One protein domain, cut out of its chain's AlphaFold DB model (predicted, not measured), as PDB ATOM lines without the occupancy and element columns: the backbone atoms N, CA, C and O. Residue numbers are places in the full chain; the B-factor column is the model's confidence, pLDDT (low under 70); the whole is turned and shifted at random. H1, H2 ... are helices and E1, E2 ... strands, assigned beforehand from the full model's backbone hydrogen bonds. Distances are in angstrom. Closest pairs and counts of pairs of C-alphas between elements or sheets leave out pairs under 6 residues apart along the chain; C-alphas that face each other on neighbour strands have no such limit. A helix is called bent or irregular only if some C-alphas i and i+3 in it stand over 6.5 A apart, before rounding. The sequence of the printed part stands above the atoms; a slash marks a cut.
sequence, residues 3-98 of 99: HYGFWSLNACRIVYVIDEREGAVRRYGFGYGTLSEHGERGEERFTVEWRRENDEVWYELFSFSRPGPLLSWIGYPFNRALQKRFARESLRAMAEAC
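Overview. This is residues 3 to 98 of the 99 residues of the protein "DUF1990 domain-containing protein" of Gemmatimonadetes bacterium (UniProt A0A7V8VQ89). One long, narrow, twisted sheet of four strands has a single long helix, H1, packed lengthwise over one face, on the side of E3 and E4; the other face is bare. The 96 printed residues hold E1, E2, E3, E4 and then H1, with the sheet in the order E1 - E2 - E3 - E4, antiparallel throughout. The class is mixed, helices and strands, in two layers, a sheet with a helix on one face. The whole is loose, with a radius of gyration of the C-alphas of 16.0 A, and elongated, spanning 49 by 26 by 19 A.

Arrangement. E1, residues 12 to 20, and E2, residues 25 to 34, form a hairpin at 168 degrees, with N 18 and O 29 within hydrogen-bond range at 2.8 A. E2 and E3, residues 40 to 51, form a hairpin at 169 degrees, with N 28 and O 48 at 2.9 A. E3 and E4, residues 56 to 67, form a hairpin at 170 degrees, with N 45 and O 62 at 2.8 A. The four strands form a meander, each the antiparallel neighbour of the one before. The edge strands E1 and E4 are apart. H1, residues 72 to 97, is on the sheet at a height of 9.8 A, over E3 and E4. It runs along the strands, at 10 degrees to E4 on the local plane. The closest C-alphas of E4 and H1 are those of Pro 67 and Trp 73, 6.3 A apart. In H1, 20 of 22 O i to N i+4 pairs are within hydrogen-bond range.

Along the chain. E1 begins at C-alpha 12 (15.947, 11.081, 19.192) and is 23.4 A long; E2 is 29.2 A, E3 34.7 A and E4 36.1 A. H1, 35.3 A long, ends at C-alpha 97 (25.398, 21.468, 39.619). H1 is irregular, with C-alphas 74 and 77 7.1 A apart, and has a kink of 31 degrees near residue 79.

Size, cuts and confidence. The two C-alphas farthest apart, those of Glu 53 and Leu 70, are 49.6 A apart. The printed part has no cut, and its four links between elements are tight. Mean pLDDT of the printed part is 82.0; residues 3 to 10, 35 to 40 and 67 to 75 are under 70.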
ATOM      1  N   HIS A   3       9.166   2.661  31.863       60.34
ATOM      2  CA  HIS A   3       8.085   3.368  32.548       60.34
ATOM      3  C   HIS A   3       6.962   2.371  32.852       60.34
ATOM      4  O   HIS A   3       6.453   1.723  31.943       60.34
ATOM      5  N   TYR A   4       6.606   2.216  34.134       53.69
ATOM      6  CA  TYR A   4       5.445   1.434  34.600       53.69
ATOM      7  C   TYR A   4       5.294   0.018  34.001       53.69
ATOM      8  O   TYR A   4       4.194  -0.413  33.680       53.69
ATOM      9  N   GLY A   5       6.400  -0.719  33.850       60.34
ATOM     10  CA  GLY A   5       6.384  -2.111  33.369       60.34
ATOM     11  C   GLY A   5       6.495  -2.282  31.851       60.34
ATOM     12  O   GLY A   5       6.675  -3.407  31.394       60.34
ATOM     13  N   PHE A   6       6.493  -1.191  31.080       53.97
ATOM     14  CA  PHE A   6       6.703  -1.215  29.633       53.97
ATOM     15  C   PHE A   6       8.060  -0.610  29.256       53.97
ATOM     16  O   PHE A   6       8.565   0.323  29.894       53.97
ATOM     17  N   TRP A   7       8.662  -1.162  28.204       59.72
ATOM     18  CA  TRP A   7       9.865  -0.623  27.583       59.72
ATOM     19  C   TRP A   7       9.454   0.307  26.450       59.72
ATOM     20  O   TRP A   7       8.834  -0.134  25.487       59.72
ATOM     21  N   SER A   8       9.814   1.586  26.551       62.72
ATOM     22  CA  SER A   8       9.731   2.506  25.420       62.72
ATOM     23  C   SER A   8      11.124   2.751  24.848       62.72
ATOM     24  O   SER A   8      12.072   3.085  25.572       62.72
ATOM     25  N   LEU A   9      11.265   2.574  23.536       66.50
ATOM     26  CA  LEU A   9      12.376   3.151  22.789       66.50
ATOM     27  C   LEU A   9      12.042   4.628  22.576       66.50
ATOM     28  O   LEU A   9      10.938   4.919  22.141       66.50
ATOM     29  N   ASN A  10      12.961   5.542  22.890       68.75
ATOM     30  CA  ASN A  10      12.832   6.983  22.644       68.75
ATOM     31  C   ASN A  10      13.957   7.411  21.707       68.75
ATOM     32  O   ASN A  10      15.004   7.864  22.158       68.75
ATOM     33  N   ALA A  11      13.784   7.143  20.412       75.25
ATOM     34  CA  ALA A  11      14.794   7.451  19.413       75.25
ATOM     35  C   ALA A  11      14.732   8.944  19.066       75.25
ATOM     36  O   ALA A  11      13.754   9.435  18.496       75.25
ATOM     37  N   CYS A  12      15.801   9.651  19.411       81.69
ATOM     38  CA  CYS A  12      15.947  11.081  19.192       81.69
ATOM     39  C   CYS A  12      17.157  11.350  18.300       81.69
ATOM     40  O   CYS A  12      18.121  10.579  18.290       81.69
ATOM     41  N   ARG A  13      17.136  12.470  17.580       88.75
ATOM     42  CA  ARG A  13      18.281  12.949  16.801       88.75
ATOM     43  C   ARG A  13      18.542  14.409  17.122       88.75
ATOM     44  O   ARG A  13      17.602  15.196  17.097       88.75
ATOM     45  N   ILE A  14      19.802  14.771  17.363       91.94
ATOM     46  CA  ILE A  14      20.212  16.181  17.405       91.94
ATOM     47  C   ILE A  14      19.995  16.764  16.009       91.94
ATOM     48  O   ILE A  14      20.576  16.280  15.036       91.94
ATOM     49  N   VAL A  15      19.121  17.761  15.913       93.44
ATOM     50  CA  VAL A  15      18.747  18.409  14.649       93.44
ATOM     51  C   VAL A  15      19.504  19.716  14.431       93.44
ATOM     52  O   VAL A  15      19.709  20.106  13.285       93.44
ATOM     53  N   TYR A  16      19.974  20.352  15.506       94.62
ATOM     54  CA  TYR A  16      20.868  21.507  15.455       94.62
ATOM     55  C   TYR A  16      21.641  21.681  16.767       94.62
ATOM     56  O   TYR A  16      21.268  21.153  17.818       94.62
ATOM     57  N   VAL A  17      22.705  22.478  16.686       97.38
ATOM     58  CA  VAL A  17      23.526  22.937  17.809       97.38
ATOM     59  C   VAL A  17      23.562  24.463  17.771       97.38
ATOM     60  O   VAL A  17      23.611  25.054  16.695       97.38
ATOM     61  N   ILE A  18      23.521  25.083  18.945       97.31
ATOM     62  CA  ILE A  18      23.704  26.518  19.154       97.31
ATOM     63  C   ILE A  18      25.084  26.696  19.786       97.31
ATOM     64  O   ILE A  18      25.353  26.110  20.834       97.31
ATOM     65  N   ASP A  19      25.947  27.490  19.159       96.81
ATOM     66  CA  ASP A  19      27.278  27.834  19.673       96.81
ATOM     67  C   ASP A  19      27.580  29.310  19.379       96.81
ATOM     68  O   ASP A  19      28.289  29.662  18.437       96.81
ATOM     69  N   GLU A  20      26.977  30.191  20.174       96.00
ATOM     70  CA  GLU A  20      27.128  31.642  20.076       96.00
ATOM     71  C   GLU A  20      28.150  32.092  21.130       96.00
ATOM     72  O   GLU A  20      27.888  32.081  22.337       96.00
ATOM     73  N   ARG A  21      29.363  32.448  20.690       93.62
ATOM     74  CA  ARG A  21      30.497  32.744  21.592       93.62
ATOM     75  C   ARG A  21      30.785  34.226  21.801       93.62
ATOM     76  O   ARG A  21      31.553  34.574  22.704       93.62
ATOM     77  N   GLU A  22      30.205  35.069  20.963       91.06
ATOM     78  CA  GLU A  22      30.518  36.490  20.846       91.06
ATOM     79  C   GLU A  22      29.440  37.361  21.500       91.06
ATOM     80  O   GLU A  22      28.288  36.958  21.621       91.06
ATOM     81  N   GLY A  23      29.818  38.574  21.911       89.31
ATOM     82  CA  GLY A  23      28.913  39.537  22.542       89.31
ATOM     83  C   GLY A  23      28.821  39.429  24.070       89.31
ATOM     84  O   GLY A  23      29.623  38.759  24.725       89.31
ATOM     85  N   ALA A  24      27.847  40.150  24.634       91.69
ATOM     86  CA  ALA A  24      27.609  40.234  26.079       91.69
ATOM     87  C   ALA A  24      27.035  38.934  26.675       91.69
ATOM     88  O   ALA A  24      27.190  38.674  27.869       91.69
ATOM     89  N   VAL A  25      26.406  38.097  25.843       95.06
ATOM     90  CA  VAL A  25      25.817  36.815  26.239       95.06
ATOM     91  C   VAL A  25      26.453  35.702  25.420       95.06
ATOM     92  O   VAL A  25      26.401  35.725  24.195       95.06
ATOM     93  N   ARG A  26      27.042  34.713  26.097       95.44
ATOM     94  CA  ARG A  26      27.503  33.470  25.471       95.44
ATOM     95  C   ARG A  26      26.389  32.437  25.566       95.44
ATOM     96  O   ARG A  26      25.907  32.192  26.665       95.44
ATOM     97  N   ARG A  27      26.018  31.796  24.462       96.69
ATOM     98  CA  ARG A  27      24.961  30.780  24.436       96.69
ATOM     99  C   ARG A  27      25.476  29.478  23.842       96.69
ATOM    100  O   ARG A  27      26.079  29.465  22.772       96.69
ATOM    101  N   TYR A  28      25.202  28.374  24.524       96.88
ATOM    102  CA  TYR A  28      25.455  27.033  24.012       96.88
ATOM    103  C   TYR A  28      24.227  26.154  24.213       96.88
ATOM    104  O   TYR A  28      23.558  26.237  25.242       96.88
ATOM    105  N   GLY A  29      23.918  25.300  23.249       96.50
ATOM    106  CA  GLY A  29      22.747  24.445  23.351       96.50
ATOM    107  C   GLY A  29      22.598  23.480  22.194       96.50
ATOM    108  O   GLY A  29      23.363  23.493  21.234       96.50
ATOM    109  N   PHE A  30      21.584  22.635  22.277       96.44
ATOM    110  CA  PHE A  30      21.212  21.738  21.192       96.44
ATOM    111  C   PHE A  30      19.713  21.474  21.225       96.44
ATOM    112  O   PHE A  30      19.090  21.461  22.289       96.44
ATOM    113  N   GLY A  31      19.147  21.258  20.044       93.94
ATOM    114  CA  GLY A  31      17.791  20.760  19.876       93.94
ATOM    115  C   GLY A  31      17.833  19.323  19.395       93.94
ATOM    116  O   GLY A  31      18.572  19.002  18.457       93.94
ATOM    117  N   TYR A  32      17.037  18.455  20.010       90.19
ATOM    118  CA  TYR A  32      16.774  17.130  19.469       90.19
ATOM    119  C   TYR A  32      15.305  16.975  19.100       90.19
ATOM    120  O   TYR A  32      14.414  17.425  19.816       90.19
ATOM    121  N   GLY A  33      15.059  16.292  17.986       85.25
ATOM    122  CA  GLY A  33      13.726  15.915  17.536       85.25
ATOM    123  C   GLY A  33      13.481  14.418  17.698       85.25
ATOM    124  O   GLY A  33      14.398  13.605  17.547       85.25
ATOM    125  N   THR A  34      12.235  14.045  17.974       76.69
ATOM    126  CA  THR A  34      11.776  12.649  17.909       76.69
ATOM    127  C   THR A  34      11.637  12.214  16.445       76.69
ATOM    128  O   THR A  34      11.058  12.948  15.635       76.69
ATOM    129  N   LEU A  35      12.142  11.030  16.088       63.66
ATOM    130  CA  LEU A  35      12.038  10.495  14.721       63.66
ATOM    131  C   LEU A  35      10.596  10.069  14.372       63.66
ATOM    132  O   LEU A  35       9.763   9.879  15.249       63.66
ATOM    133  N   SER A  36      10.285   9.938  13.078       55.12
ATOM    134  CA  SER A  36       8.926   9.681  12.555       55.12
ATOM    135  C   SER A  36       8.274   8.378  13.033       55.12
ATOM    136  O   SER A  36       7.053   8.279  12.989       55.12
ATOM    137  N   GLU A  37       9.065   7.422  13.519       52.56
ATOM    138  CA  GLU A  37       8.599   6.144  14.079       52.56
ATOM    139  C   GLU A  37       8.044   6.277  15.517       52.56
ATOM    140  O   GLU A  37       7.635   5.290  16.127       52.56
ATOM    141  N   HIS A  38       7.997   7.497  16.071       52.31
ATOM    142  CA  HIS A  38       7.390   7.804  17.367       52.31
ATOM    143  C   HIS A  38       5.955   8.320  17.224       52.31
ATOM    144  O   HIS A  38       5.683   9.254  16.472       52.31
ATOM    145  N   GLY A  39       5.033   7.773  18.026       51.03
ATOM    146  CA  GLY A  39       3.621   8.195  18.077       51.03
ATOM    147  C   GLY A  39       3.388   9.652  18.517       51.03
ATOM    148  O   GLY A  39       2.277  10.169  18.393       51.03
ATOM    149  N   GLU A  40       4.429  10.336  18.991       56.47
ATOM    150  CA  GLU A  40       4.455  11.778  19.227       56.47
ATOM    151  C   GLU A  40       5.632  12.396  18.469       56.47
ATOM    152  O   GLU A  40       6.750  11.890  18.544       56.47
ATOM    153  N   ARG A  41       5.381  13.497  17.748       71.12
ATOM    154  CA  ARG A  41       6.420  14.263  17.043       71.12
ATOM    155  C   ARG A  41       6.680  15.554  17.803       71.12
ATOM    156  O   ARG A  41       5.769  16.370  17.942       71.12
ATOM    157  N   GLY A  42       7.895  15.755  18.283       78.69
ATOM    158  CA  GLY A  42       8.268  16.944  19.035       78.69
ATOM    159  C   GLY A  42       9.755  17.236  18.976       78.69
ATOM    160  O   GLY A  42      10.547  16.424  18.498       78.69
ATOM    161  N   GLU A  43      10.105  18.413  19.471       87.50
ATOM    162  CA  GLU A  43      11.479  18.850  19.663       87.50
ATOM    163  C   GLU A  43      11.647  19.328  21.099       87.50
ATOM    164  O   GLU A  43      10.747  19.950  21.676       87.50
ATOM    165  N   GLU A  44      12.808  19.030  21.661       91.19
ATOM    166  CA  GLU A  44      13.250  19.576  22.930       91.19
ATOM    167  C   GLU A  44      14.628  20.213  22.755       91.19
ATOM    168  O   GLU A  44      15.552  19.616  22.197       91.19
ATOM    169  N   ARG A  45      14.739  21.454  23.222       94.25
ATOM    170  CA  ARG A  45      15.921  22.298  23.145       94.25
ATOM    171  C   ARG A  45      16.426  22.607  24.541       94.25
ATOM    172  O   ARG A  45      15.684  23.104  25.386       94.25
ATOM    173  N   PHE A  46      17.716  22.376  24.726       95.31
ATOM    174  CA  PHE A  46      18.458  22.662  25.942       95.31
ATOM    175  C   PHE A  46      19.418  23.793  25.631       95.31
ATOM    176  O   PHE A  46      20.207  23.677  24.690       95.31
ATOM    177  N   THR A  47      19.357  24.867  26.408       96.75
ATOM    178  CA  THR A  47      20.226  26.026  26.217       96.75
ATOM    179  C   THR A  47      20.802  26.468  27.552       96.75
ATOM    180  O   THR A  47      20.087  26.538  28.548       96.75
ATOM    181  N   VAL A  48      22.092  26.777  27.562       95.56
ATOM    182  CA  VAL A  48      22.766  27.494  28.641       95.56
ATOM    183  C   VAL A  48      23.219  28.835  28.086       95.56
ATOM    184  O   VAL A  48      23.888  28.897  27.052       95.56
ATOM    185  N   GLU A  49      22.849  29.904  28.772       95.50
ATOM    186  CA  GLU A  49      23.297  31.261  28.493       95.50
ATOM    187  C   GLU A  49      24.137  31.758  29.657       95.50
ATOM    188  O   GLU A  49      23.782  31.567  30.813       95.50
ATOM    189  N   TRP A  50      25.237  32.427  29.351       94.81
ATOM    190  CA  TRP A  50      26.064  33.107  30.330       94.81
ATOM    191  C   TRP A  50      26.130  34.585  29.978       94.81
ATOM    192  O   TRP A  50      26.684  34.969  28.939       94.81
ATOM    193  N   ARG A  51      25.533  35.408  30.838       94.62
ATOM    194  CA  ARG A  51      25.546  36.865  30.744       94.62
ATOM    195  C   ARG A  51      26.819  37.375  31.403       94.62
ATOM    196  O   ARG A  51      26.969  37.324  32.618       94.62
ATOM    197  N   ARG A  52      27.754  37.877  30.597       91.88
ATOM    198  CA  ARG A  52      29.086  38.281  31.082       91.88
ATOM    199  C   ARG A  52      29.067  39.543  31.940       91.88
ATOM    200  O   ARG A  52      30.006  39.768  32.688       91.88
ATOM    201  N   GLU A  53      28.036  40.373  31.807       94.88
ATOM    202  CA  GLU A  53      27.942  41.654  32.518       94.88
ATOM    203  C   GLU A  53      27.721  41.485  34.027       94.88
ATOM    204  O   GLU A  53      28.236  42.274  34.813       94.88
ATOM    205  N   ASN A  54      26.966  40.461  34.425       94.25
ATOM    206  CA  ASN A  54      26.565  40.207  35.810       94.25
ATOM    207  C   ASN A  54      26.895  38.783  36.286       94.25
ATOM    208  O   ASN A  54      26.469  38.391  37.367       94.25
ATOM    209  N   ASP A  55      27.649  38.032  35.481       91.19
ATOM    210  CA  ASP A  55      28.039  36.640  35.723       91.19
ATOM    211  C   ASP A  55      26.855  35.673  35.929       91.19
ATOM    212  O   ASP A  55      26.984  34.608  36.528       91.19
ATOM    213  N   GLU A  56      25.673  36.018  35.407       92.12
ATOM    214  CA  GLU A  56      24.491  35.169  35.529       92.12
ATOM    215  C   GLU A  56      24.502  34.042  34.494       92.12
ATOM    216  O   GLU A  56      24.627  34.272  33.285       92.12
ATOM    217  N   VAL A  57      24.268  32.818  34.966       92.62
ATOM    218  CA  VAL A  57      24.053  31.648  34.116       92.62
ATOM    219  C   VAL A  57      22.572  31.294  34.107       92.62
ATOM    220  O   VAL A  57      21.960  31.043  35.143       92.62
ATOM    221  N   TRP A  58      21.994  31.258  32.914       93.75
ATOM    222  CA  TRP A  58      20.608  30.894  32.676       93.75
ATOM    223  C   TRP A  58      20.561  29.537  31.990       93.75
ATOM    224  O   TRP A  58      21.257  29.298  31.005       93.75
ATOM    225  N   TYR A  59      19.709  28.652  32.491       95.00
ATOM    226  CA  TYR A  59      19.424  27.374  31.856       95.00
ATOM    227  C   TYR A  59      17.968  27.351  31.393       95.00
ATOM    228  O   TYR A  59      17.049  27.568  32.184       95.00
ATOM    229  N   GLU A  60      17.763  27.086  30.104       94.56
ATOM    230  CA  GLU A  60      16.448  27.000  29.483       94.56
ATOM    231  C   GLU A  60      16.215  25.600  28.912       94.56
ATOM    232  O   GLU A  60      17.040  25.051  28.173       94.56
ATOM    233  N   LEU A  61      15.036  25.060  29.219       93.31
ATOM    234  CA  LEU A  61      14.479  23.888  28.567       93.31
ATOM    235  C   LEU A  61      13.207  24.289  27.819       93.31
ATOM    236  O   LEU A  61      12.192  24.616  28.437       93.31
ATOM    237  N   PHE A  62      13.251  24.226  26.494       91.31
ATOM    238  CA  PHE A  62      12.105  24.508  25.637       91.31
ATOM    239  C   PHE A  62      11.659  23.229  24.934       91.31
ATOM    240  O   PHE A  62      12.454  22.600  24.246       91.31
ATOM    241  N   SER A  63      10.392  22.842  25.073       87.12
ATOM    242  CA  SER A  63       9.849  21.663  24.396       87.12
ATOM    243  C   SER A  63       8.488  21.928  23.771       87.12
ATOM    244  O   SER A  63       7.614  22.580  24.349       87.12
ATOM    245  N   PHE A  64       8.276  21.362  22.586       83.69
ATOM    246  CA  PHE A  64       6.965  21.307  21.954       83.69
ATOM    247  C   PHE A  64       6.717  19.921  21.366       83.69
ATOM    248  O   PHE A  64       7.621  19.259  20.867       83.69
ATOM    249  N   SER A  65       5.463  19.478  21.407       77.88
ATOM    250  CA  SER A  65       5.046  18.187  20.863       77.88
ATOM    251  C   SER A  65       3.691  18.295  20.170       77.88
ATOM    252  O   SER A  65       2.820  19.068  20.581       77.88
ATOM    253  N   ARG A  66       3.513  17.500  19.110       75.00
ATOM    254  CA  ARG A  66       2.238  17.249  18.434       75.00
ATOM    255  C   ARG A  66       1.872  15.767  18.600       75.00
ATOM    256  O   ARG A  66       2.696  14.910  18.270       75.00
ATOM    257  N   PRO A  67       0.657  15.452  19.081       65.81
ATOM    258  CA  PRO A  67       0.185  14.072  19.145       65.81
ATOM    259  C   PRO A  67      -0.054  13.510  17.729       65.81
ATOM    260  O   PRO A  67      -0.526  14.234  16.850       65.81
ATOM    261  N   GLY A  68       0.270  12.230  17.504       64.19
ATOM    262  CA  GLY A  68      -0.083  11.488  16.282       64.19
ATOM    263  C   GLY A  68      -1.578  11.107  16.198       64.19
ATOM    264  O   GLY A  68      -2.361  11.519  17.064       64.19
ATOM    265  N   PRO A  69      -2.006  10.300  15.203       57.94
ATOM    266  CA  PRO A  69      -3.419   9.973  14.986       57.94
ATOM    267  C   PRO A  69      -4.053   9.158  16.133       57.94
ATOM    268  O   PRO A  69      -3.513   8.139  16.553       57.94
ATOM    269  N   LEU A  70      -5.229   9.617  16.584       52.88
ATOM    270  CA  LEU A  70      -6.231   9.045  17.513       52.88
ATOM    271  C   LEU A  70      -5.759   8.317  18.795       52.88
ATOM    272  O   LEU A  70      -6.143   8.734  19.886       52.88
ATOM    273  N   LEU A  71      -4.952   7.255  18.714       53.94
ATOM    274  CA  LEU A  71      -4.530   6.449  19.876       53.94
ATOM    275  C   LEU A  71      -3.519   7.177  20.779       53.94
ATOM    276  O   LEU A  71      -3.516   6.988  21.994       53.94
ATOM    277  N   SER A  72      -2.716   8.080  20.216       57.78
ATOM    278  CA  SER A  72      -1.774   8.934  20.955       57.78
ATOM    279  C   SER A  72      -2.462   9.977  21.843       57.78
ATOM    280  O   SER A  72      -1.848  10.476  22.782       57.78
ATOM    281  N   TRP A  73      -3.742  10.288  21.609       57.91
ATOM    282  CA  TRP A  73      -4.462  11.293  22.398       57.91
ATOM    283  C   TRP A  73      -4.785  10.817  23.823       57.91
ATOM    284  O   TRP A  73      -4.770  11.616  24.754       57.91
ATOM    285  N   ILE A  74      -4.985   9.508  24.022       62.38
ATOM    286  CA  ILE A  74      -5.228   8.922  25.353       62.38
ATOM    287  C   ILE A  74      -3.952   8.969  26.210       62.38
ATOM    288  O   ILE A  74      -4.012   9.243  27.407       62.38
ATOM    289  N   GLY A  75      -2.782   8.763  25.595       66.31
ATOM    290  CA  GLY A  75      -1.481   8.872  26.266       66.31
ATOM    291  C   GLY A  75      -0.986  10.310  26.442       66.31
ATOM    292  O   GLY A  75      -0.093  10.560  27.250       66.31
ATOM    293  N   TYR A  76      -1.575  11.275  25.735       70.56
ATOM    294  CA  TYR A  76      -1.074  12.645  25.673       70.56
ATOM    295  C   TYR A  76      -1.064  13.379  27.028       70.56
ATOM    296  O   TYR A  76      -0.031  13.964  27.365       70.56
ATOM    297  N   PRO A  77      -2.121  13.339  27.871       77.62
ATOM    298  CA  PRO A  77      -2.061  13.941  29.208       77.62
ATOM    299  C   PRO A  77      -0.956  13.331  30.078       77.62
ATOM    300  O   PRO A  77      -0.281  14.044  30.823       77.62
ATOM    301  N   PHE A  78      -0.739  12.021  29.951       75.56
ATOM    302  CA  PHE A  78       0.302  11.305  30.676       75.56
ATOM    303  C   PHE A  78       1.705  11.708  30.198       75.56
ATOM    304  O   PHE A  78       2.559  12.053  31.016       75.56
ATOM    305  N   ASN A  79       1.922  11.776  28.884       73.88
ATOM    306  CA  ASN A  79       3.178  12.249  28.302       73.88
ATOM    307  C   ASN A  79       3.468  13.702  28.695       73.88
ATOM    308  O   ASN A  79       4.589  14.026  29.088       73.88
ATOM    309  N   ARG A  80       2.449  14.570  28.713       80.19
ATOM    310  CA  ARG A  80       2.576  15.949  29.210       80.19
ATOM    311  C   ARG A  80       2.958  16.010  30.690       80.19
ATOM    312  O   ARG A  80       3.755  16.866  31.071       80.19
ATOM    313  N   ALA A  81       2.426  15.117  31.525       83.12
ATOM    314  CA  ALA A  81       2.816  15.036  32.932       83.12
ATOM    315  C   ALA A  81       4.281  14.596  33.095       83.12
ATOM    316  O   ALA A  81       5.010  15.189  33.894       83.12
ATOM    317  N   LEU A  82       4.731  13.614  32.304       81.25
ATOM    318  CA  LEU A  82       6.129  13.175  32.279       81.25
ATOM    319  C   LEU A  82       7.076  14.284  31.803       81.25
ATOM    320  O   LEU A  82       8.072  14.533  32.475       81.25
ATOM    321  N   GLN A  83       6.735  15.006  30.732       82.25
ATOM    322  CA  GLN A  83       7.516  16.152  30.241       82.25
ATOM    323  C   GLN A  83       7.663  17.239  31.315       82.25
ATOM    324  O   GLN A  83       8.767  17.689  31.602       82.25
ATOM    325  N   LYS A  84       6.565  17.622  31.983       86.88
ATOM    326  CA  LYS A  84       6.610  18.614  33.075       86.88
ATOM    327  C   LYS A  84       7.418  18.136  34.280       86.88
ATOM    328  O   LYS A  84       8.019  18.942  34.988       86.88
ATOM    329  N   ARG A  85       7.389  16.834  34.574       89.00
ATOM    330  CA  ARG A  85       8.220  16.250  35.629       89.00
ATOM    331  C   ARG A  85       9.697  16.318  35.248       89.00
ATOM    332  O   ARG A  85      10.470  16.841  36.041       89.00
ATOM    333  N   PHE A  86      10.043  15.872  34.044       88.06
ATOM    334  CA  PHE A  86      11.405  15.933  33.523       88.06
ATOM    335  C   PHE A  86      11.944  17.367  33.523       88.06
ATOM    336  O   PHE A  86      13.028  17.599  34.039       88.06
ATOM    337  N   ALA A  87      11.151  18.343  33.068       89.44
ATOM    338  CA  ALA A  87      11.552  19.746  33.085       89.44
ATOM    339  C   ALA A  87      11.926  20.235  34.490       89.44
ATOM    340  O   ALA A  87      12.976  20.841  34.678       89.44
ATOM    341  N   ARG A  88      11.106  19.922  35.501       92.38
ATOM    342  CA  ARG A  88      11.399  20.289  36.897       92.38
ATOM    343  C   ARG A  88      12.648  19.596  37.437       92.38
ATOM    344  O   ARG A  88      13.439  20.236  38.119       92.38
ATOM    345  N   GLU A  89      12.811  18.306  37.152       92.94
ATOM    346  CA  GLU A  89      13.985  17.537  37.584       92.94
ATOM    347  C   GLU A  89      15.268  18.049  36.906       92.94
ATOM    348  O   GLU A  89      16.281  18.207  37.581       92.94
ATOM    349  N   SER A  90      15.207  18.403  35.620       91.31
ATOM    350  CA  SER A  90      16.335  18.964  34.868       91.31
ATOM    351  C   SER A  90      16.755  20.338  35.396       91.31
ATOM    352  O   SER A  90      17.933  20.563  35.665       91.31
ATOM    353  N   LEU A  91      15.792  21.243  35.622       92.06
ATOM    354  CA  LEU A  91      16.056  22.557  36.223       92.06
ATOM    355  C   LEU A  91      16.712  22.421  37.603       92.06
ATOM    356  O   LEU A  91      17.672  23.123  37.906       92.06
ATOM    357  N   ARG A  92      16.215  21.492  38.430       93.62
ATOM    358  CA  ARG A  92      16.777  21.227  39.756       93.62
ATOM    359  C   ARG A  92      18.204  20.688  39.677       93.62
ATOM    360  O   ARG A  92      19.059  21.182  40.397       93.62
ATOM    361  N   ALA A  93      18.462  19.720  38.800       92.75
ATOM    362  CA  ALA A  93      19.797  19.156  38.623       92.75
ATOM    363  C   ALA A  93      20.813  20.217  38.175       92.75
ATOM    364  O   ALA A  93      21.936  20.236  38.667       92.75
ATOM    365  N   MET A  94      20.408  21.135  37.291       90.38
ATOM    366  CA  MET A  94      21.262  22.250  36.874       90.38
ATOM    367  C   MET A  94      21.533  23.234  38.016       90.38
ATOM    368  O   MET A  94      22.676  23.639  38.196       90.38
ATOM    369  N   ALA A  95      20.520  23.568  38.821       89.44
ATOM    370  CA  ALA A  95      20.705  24.410  40.003       89.44
ATOM    371  C   ALA A  95      21.613  23.756  41.063       89.44
ATOM    372  O   ALA A  95      22.371  24.445  41.731       89.44
ATOM    373  N   GLU A  96      21.565  22.429  41.213       90.94
ATOM    374  CA  GLU A  96      22.453  21.691  42.122       90.94
ATOM    375  C   GLU A  96      23.896  21.588  41.584       90.94
ATOM    376  O   GLU A  96      24.840  21.523  42.370       90.94
ATOM    377  N   ALA A  97      24.084  21.575  40.260       86.56
ATOM    378  CA  ALA A  97      25.398  21.468  39.619       86.56
ATOM    379  C   ALA A  97      26.135  22.813  39.463       86.56
ATOM    380  O   ALA A  97      27.360  22.817  39.329       86.56
ATOM    381  N   CYS A  98      25.407  23.933  39.475       75.56
ATOM    382  CA  CYS A  98      25.940  25.296  39.417       75.56
ATOM    383  C   CYS A  98      25.668  26.031  40.748       75.56
ATOM    384  O   CYS A  98      24.670  26.750  40.827       75.56
TER     385      CYS A  98